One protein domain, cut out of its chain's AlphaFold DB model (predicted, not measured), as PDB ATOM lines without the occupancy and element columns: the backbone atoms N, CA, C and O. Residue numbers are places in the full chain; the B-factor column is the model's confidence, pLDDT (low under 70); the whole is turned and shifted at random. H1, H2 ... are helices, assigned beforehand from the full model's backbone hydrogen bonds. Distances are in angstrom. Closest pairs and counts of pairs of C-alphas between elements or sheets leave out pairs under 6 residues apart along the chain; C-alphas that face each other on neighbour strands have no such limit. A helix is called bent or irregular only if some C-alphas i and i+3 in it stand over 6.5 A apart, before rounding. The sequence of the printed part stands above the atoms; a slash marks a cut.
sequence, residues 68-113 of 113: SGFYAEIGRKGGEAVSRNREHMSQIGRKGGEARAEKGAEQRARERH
ATOM      1  N   SER A  68       5.537 -70.491-164.372       89.06
ATOM      2  CA  SER A  68       6.682 -70.057-165.189       89.06
ATOM      3  C   SER A  68       7.265 -71.147-166.100       89.06
ATOM      4  O   SER A  68       7.639 -70.852-167.234       89.06
ATOM      5  N   GLY A  69       7.296 -72.408-165.652       93.69
ATOM      6  CA  GLY A  69       7.818 -73.532-166.442       93.69
ATOM      7  C   GLY A  69       7.074 -73.754-167.764       93.69
ATOM      8  O   GLY A  69       7.703 -74.010-168.787       93.69
ATOM      9  N   PHE A  70       5.752 -73.557-167.774       94.88
ATOM     10  CA  PHE A  70       4.936 -73.639-168.989       94.88
ATOM     11  C   PHE A  70       5.356 -72.580-170.015       94.88
ATOM     12  O   PHE A  70       5.573 -72.890-171.185       94.88
ATOM     13  N   TYR A  71       5.530 -71.333-169.565       92.94
ATOM     14  CA  TYR A  71       5.947 -70.229-170.429       92.94
ATOM     15  C   TYR A  71       7.380 -70.399-170.950       92.94
ATOM     16  O   TYR A  71       7.661 -70.085-172.107       92.94
ATOM     17  N   ALA A  72       8.275 -70.952-170.129       94.31
ATOM     18  CA  ALA A  72       9.627 -71.292-170.553       94.31
ATOM     19  C   ALA A  72       9.627 -72.376-171.644       94.31
ATOM     20  O   ALA A  72      10.336 -72.251-172.643       94.31
ATOM     21  N   GLU A  73       8.801 -73.415-171.499       95.19
ATOM     22  CA  GLU A  73       8.694 -74.491-172.485       95.19
ATOM     23  C   GLU A  73       8.141 -73.996-173.827       95.19
ATOM     24  O   GLU A  73       8.726 -74.293-174.873       95.19
ATOM     25  N   ILE A  74       7.046 -73.225-173.825       93.62
ATOM     26  CA  ILE A  74       6.487 -72.678-175.073       93.62
ATOM     27  C   ILE A  74       7.455 -71.688-175.730       93.62
ATOM     28  O   ILE A  74       7.579 -71.684-176.954       93.62
ATOM     29  N   GLY A  75       8.190 -70.901-174.935       91.00
ATOM     30  CA  GLY A  75       9.237 -70.009-175.429       91.00
ATOM     31  C   GLY A  75      10.369 -70.783-176.101       91.00
ATOM     32  O   GLY A  75      10.770 -70.439-177.212       91.00
ATOM     33  N   ARG A  76      10.827 -71.879-175.481       93.94
ATOM     34  CA  ARG A  76      11.837 -72.775-176.063       93.94
ATOM     35  C   ARG A  76      11.356 -73.385-177.381       93.94
ATOM     36  O   ARG A  76      12.064 -73.268-178.375       93.94
ATOM     37  N   LYS A  77      10.146 -73.958-177.420       93.12
ATOM     38  CA  LYS A  77       9.562 -74.534-178.649       93.12
ATOM     39  C   LYS A  77       9.431 -73.496-179.768       93.12
ATOM     40  O   LYS A  77       9.743 -73.787-180.919       93.12
ATOM     41  N   GLY A  78       9.002 -72.277-179.433       87.94
ATOM     42  CA  GLY A  78       8.949 -71.164-180.383       87.94
ATOM     43  C   GLY A  78      10.335 -70.797-180.916       87.94
ATOM     44  O   GLY A  78      10.517 -70.660-182.123       87.94
ATOM     45  N   GLY A  79      11.333 -70.715-180.035       87.56
ATOM     46  CA  GLY A  79      12.725 -70.477-180.415       87.56
ATOM     47  C   GLY A  79      13.283 -71.560-181.341       87.56
ATOM     48  O   GLY A  79      13.872 -71.232-182.364       87.56
ATOM     49  N   GLU A  80      13.049 -72.837-181.035       89.38
ATOM     50  CA  GLU A  80      13.471 -73.985-181.854       89.38
ATOM     51  C   GLU A  80      12.831 -74.007-183.249       89.38
ATOM     52  O   GLU A  80      13.467 -74.427-184.219       89.38
ATOM     53  N   ALA A  81      11.579 -73.552-183.368       86.94
ATOM     54  CA  ALA A  81      10.895 -73.451-184.654       86.94
ATOM     55  C   ALA A  81      11.530 -72.383-185.557       86.94
ATOM     56  O   ALA A  81      11.640 -72.575-186.768       86.94
ATOM     57  N   VAL A  82      11.973 -71.269-184.971       83.88
ATOM     58  CA  VAL A  82      12.486 -70.112-185.714       83.88
ATOM     59  C   VAL A  82      14.010 -70.194-185.923       83.88
ATOM     60  O   VAL A  82      14.521 -69.720-186.938       83.88
ATOM     61  N   SER A  83      14.759 -70.824-185.009       81.94
ATOM     62  CA  SER A  83      16.238 -70.846-184.988       81.94
ATOM     63  C   SER A  83      16.894 -71.548-186.173       81.94
ATOM     64  O   SER A  83      18.081 -71.350-186.429       81.94
ATOM     65  N   ARG A  84      16.124 -72.318-186.943       82.69
ATOM     66  CA  ARG A  84      16.609 -73.002-188.150       82.69
ATOM     67  C   ARG A  84      16.907 -72.041-189.303       82.69
ATOM     68  O   ARG A  84      17.626 -72.417-190.222       82.69
ATOM     69  N   ASN A  85      16.401 -70.805-189.257       87.19
ATOM     70  CA  ASN A  85      16.674 -69.787-190.268       87.19
ATOM     71  C   ASN A  85      17.696 -68.756-189.753       87.19
ATOM     72  O   ASN A  85      17.356 -67.805-189.045       87.19
ATOM     73  N   ARG A  86      18.965 -68.944-190.137       82.94
ATOM     74  CA  ARG A  86      20.088 -68.081-189.734       82.94
ATOM     75  C   ARG A  86      19.927 -66.633-190.210       82.94
ATOM     76  O   ARG A  86      20.266 -65.715-189.466       82.94
ATOM     77  N   GLU A  87      19.405 -66.424-191.415       86.38
ATOM     78  CA  GLU A  87      19.186 -65.086-191.970       86.38
ATOM     79  C   GLU A  87      18.112 -64.337-191.174       86.38
ATOM     80  O   GLU A  87      18.325 -63.209-190.731       86.38
ATOM     81  N   HIS A  88      16.994 -65.004-190.893       86.31
ATOM     82  CA  HIS A  88      15.915 -64.453-190.080       86.31
ATOM     83  C   HIS A  88      16.380 -64.114-188.654       86.31
ATOM     84  O   HIS A  88      16.062 -63.042-188.138       86.31
ATOM     85  N   MET A  89      17.199 -64.973-188.038       86.56
ATOM     86  CA  MET A  89      17.793 -64.699-186.724       86.56
ATOM     87  C   MET A  89      18.726 -63.489-186.740       86.56
ATOM     88  O   MET A  89      18.657 -62.649-185.841       86.56
ATOM     89  N   SER A  90      19.557 -63.358-187.776       89.00
ATOM     90  CA  SER A  90      20.421 -62.189-187.957       89.00
ATOM     91  C   SER A  90      19.604 -60.899-188.094       89.00
ATOM     92  O   SER A  90      19.903 -59.903-187.432       89.00
ATOM     93  N   GLN A  91      18.522 -60.925-188.877       90.06
ATOM     94  CA  GLN A  91      17.631 -59.775-189.052       90.06
ATOM     95  C   GLN A  91      16.931 -59.369-187.746       90.06
ATOM     96  O   GLN A  91      16.867 -58.176-187.440       90.06
ATOM     97  N   ILE A  92      16.427 -60.330-186.961       88.75
ATOM     98  CA  ILE A  92      15.817 -60.046-185.651       88.75
ATOM     99  C   ILE A  92      16.860 -59.479-184.684       88.75
ATOM    100  O   ILE A  92      16.579 -58.496-183.999       88.75
ATOM    101  N   GLY A  93      18.064 -60.058-184.647       87.56
ATOM    102  CA  GLY A  93      19.162 -59.575-183.810       87.56
ATOM    103  C   GLY A  93      19.542 -58.130-184.132       87.56
ATOM    104  O   GLY A  93      19.623 -57.301-183.224       87.56
ATOM    105  N   ARG A  94      19.684 -57.803-185.424       93.75
ATOM    106  CA  ARG A  94      19.968 -56.436-185.886       93.75
ATOM    107  C   ARG A  94      18.870 -55.458-185.465       93.75
ATOM    108  O   ARG A  94      19.173 -54.472-184.801       93.75
ATOM    109  N   LYS A  95      17.601 -55.777-185.752       91.62
ATOM    110  CA  LYS A  95      16.450 -54.944-185.354       91.62
ATOM    111  C   LYS A  95      16.373 -54.740-183.838       91.62
ATOM    112  O   LYS A  95      16.058 -53.649-183.372       91.62
ATOM    113  N   GLY A  96      16.667 -55.780-183.057       89.44
ATOM    114  CA  GLY A  96      16.700 -55.694-181.597       89.44
ATOM    115  C   GLY A  96      17.802 -54.766-181.081       89.44
ATOM    116  O   GLY A  96      17.574 -54.017-180.130       89.44
ATOM    117  N   GLY A  97      18.977 -54.790-181.716       91.81
ATOM    118  CA  GLY A  97      20.081 -53.876-181.419       91.81
ATOM    119  C   GLY A  97      19.748 -52.424-181.760       91.81
ATOM    120  O   GLY A  97      19.911 -51.547-180.913       91.81
ATOM    121  N   GLU A  98      19.211 -52.185-182.958       93.19
ATOM    122  CA  GLU A  98      18.771 -50.863-183.426       93.19
ATOM    123  C   GLU A  98      17.727 -50.254-182.478       93.19
ATOM    124  O   GLU A  98      17.914 -49.141-181.993       93.19
ATOM    125  N   ALA A  99      16.695 -51.017-182.098       91.75
ATOM    126  CA  ALA A  99      15.651 -50.545-181.186       91.75
ATOM    127  C   ALA A  99      16.184 -50.186-179.785       91.75
ATOM    128  O   ALA A  99      15.686 -49.264-179.135       91.75
ATOM    129  N   ARG A 100      17.196 -50.908-179.283       90.75
ATOM    130  CA  ARG A 100      17.854 -50.562-178.010       90.75
ATOM    131  C   ARG A 100      18.692 -49.293-178.133       90.75
ATOM    132  O   ARG A 100      18.684 -48.478-177.211       90.75
ATOM    133  N   ALA A 101      19.402 -49.129-179.247       89.31
ATOM    134  CA  ALA A 101      20.202 -47.941-179.514       89.31
ATOM    135  C   ALA A 101      19.322 -46.688-179.639       89.31
ATOM    136  O   ALA A 101      19.643 -45.665-179.035       89.31
ATOM    137  N   GLU A 102      18.192 -46.798-180.339       89.94
ATOM    138  CA  GLU A 102      17.196 -45.738-180.509       89.94
ATOM    139  C   GLU A 102      16.605 -45.300-179.163       89.94
ATOM    140  O   GLU A 102      16.707 -44.130-178.801       89.94
ATOM    141  N   LYS A 103      16.109 -46.246-178.350       88.31
ATOM    142  CA  LYS A 103      15.602 -45.938-177.000       88.31
ATOM    143  C   LYS A 103      16.656 -45.290-176.109       88.31
ATOM    144  O   LYS A 103      16.357 -44.350-175.378       88.31
ATOM    145  N   GLY A 104      17.897 -45.773-176.171       89.44
ATOM    146  CA  GLY A 104      19.004 -45.182-175.422       89.44
ATOM    147  C   GLY A 104      19.346 -43.767-175.895       89.44
ATOM    148  O   GLY A 104      19.691 -42.912-175.084       89.44
ATOM    149  N   ALA A 105      19.261 -43.490-177.197       85.56
ATOM    150  CA  ALA A 105      19.456 -42.149-177.740       85.56
ATOM    151  C   ALA A 105      18.332 -41.196-177.307       85.56
ATOM    152  O   ALA A 105      18.625 -40.086-176.867       85.56
ATOM    153  N   GLU A 106      17.081 -41.656-177.355       86.69
ATOM    154  CA  GLU A 106      15.899 -40.894-176.948       86.69
ATOM    155  C   GLU A 106      15.915 -40.567-175.448       86.69
ATOM    156  O   GLU A 106      15.693 -39.422-175.058       86.69
ATOM    157  N   GLN A 107      16.258 -41.537-174.598       85.06
ATOM    158  CA  GLN A 107      16.382 -41.325-173.157       85.06
ATOM    159  C   GLN A 107      17.478 -40.302-172.828       85.06
ATOM    160  O   GLN A 107      17.234 -39.347-172.097       85.06
ATOM    161  N   ARG A 108      18.658 -40.432-173.446       86.56
ATOM    162  CA  ARG A 108      19.748 -39.462-173.266       86.56
ATOM    163  C   ARG A 108      19.403 -38.070-173.800       86.56
ATOM    164  O   ARG A 108      19.979 -37.095-173.336       86.56
ATOM    165  N   ALA A 109      18.532 -37.960-174.803       82.38
ATOM    166  CA  ALA A 109      18.047 -36.673-175.299       82.38
ATOM    167  C   ALA A 109      17.038 -36.030-174.332       82.38
ATOM    168  O   ALA A 109      17.090 -34.822-174.131       82.38
ATOM    169  N   ARG A 110      16.176 -36.832-173.691       82.44
ATOM    170  CA  ARG A 110      15.222 -36.376-172.663       82.44
ATOM    171  C   ARG A 110      15.902 -35.925-171.369       82.44
ATOM    172  O   ARG A 110      15.409 -35.012-170.733       82.44
ATOM    173  N   GLU A 111      17.023 -36.540-171.000       82.12
ATOM    174  CA  GLU A 111      17.809 -36.183-169.804       82.12
ATOM    175  C   GLU A 111      18.712 -34.945-170.008       82.12
ATOM    176  O   GLU A 111      19.372 -34.501-169.072       82.12
ATOM    177  N   ARG A 112      18.776 -34.396-171.232       75.25
ATOM    178  CA  ARG A 112      19.590 -33.217-171.594       75.25
ATOM    179  C   ARG A 112      18.795 -31.907-171.710       75.25
ATOM    180  O   ARG A 112      19.393 -30.886-172.044       75.25
ATOM    181  N   HIS A 113      17.493 -31.939-171.441       54.66
ATOM    182  CA  HIS A 113      16.590 -30.786-171.388       54.66
ATOM    183  C   HIS A 113      15.982 -30.661-169.993       54.66
ATOM    184  O   HIS A 113      15.668 -29.512-169.616       54.66
TER     185      HIS A 113
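AT A GLANCE: This is residues 68 to 113 of the 113 residues of the protein "General stress protein" of Proteobacteria bacterium (UniProt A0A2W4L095). One long helix, H2, and one shorter helix, H1, meet near their ends at a tight link and make an open V, with unequal arms and no core between them. From the corner near residues 83 to 85 the two helices spread away from each other, and most of both stands free. The printed part has 46 residues with two named helices, H1 then H2 along the chain, and no named strand; its class is all helix. It is extended, with a radius of gyration of the C-alphas of 15.9 A, and only just flat, spanning 45 by 30 by 5 A.

IN THESE COORDINATES: The longest helix is H2, residues 86 to 110, which measures 36.3 A from first to last C-alpha. It begins at C-alpha 86 at (20.088, -68.081, -189.734) and ends at C-alpha 110 at (15.222, -36.376, -172.663). H1, residues 68 to 82, measures 21.3 A and begins at C-alpha 68 at (6.682, -70.057, -165.189).

HOW THE PARTS SIT: H2 and H1 are close but not clearly touching, with 2 pairs of C-alphas within 8 A. Their closest C-alphas are those of Met 89 and Val 82, 7.6 A apart. Their lines stand at a steep tilt of 60 degrees, and they run opposite ways. Their centres are 22.9 A apart. In both H1 and H2, every pair of O i and N i+4 is within hydrogen-bond range. Neither helix is bent.

THE WHOLE: The two C-alphas farthest apart are those of Arg 84 and His 113, at 45.4 A. The C-alphas of the first and last printed residues, Ser 68 and His 113, are 41.0 A apart. The printed part has no cut, and it ends at the chain's last residue, His 113. The link from H1 to H2 has 3 residues and is tight. The mean pLDDT of the printed part is 87.8, and residue 113 is the one printed residue under 70.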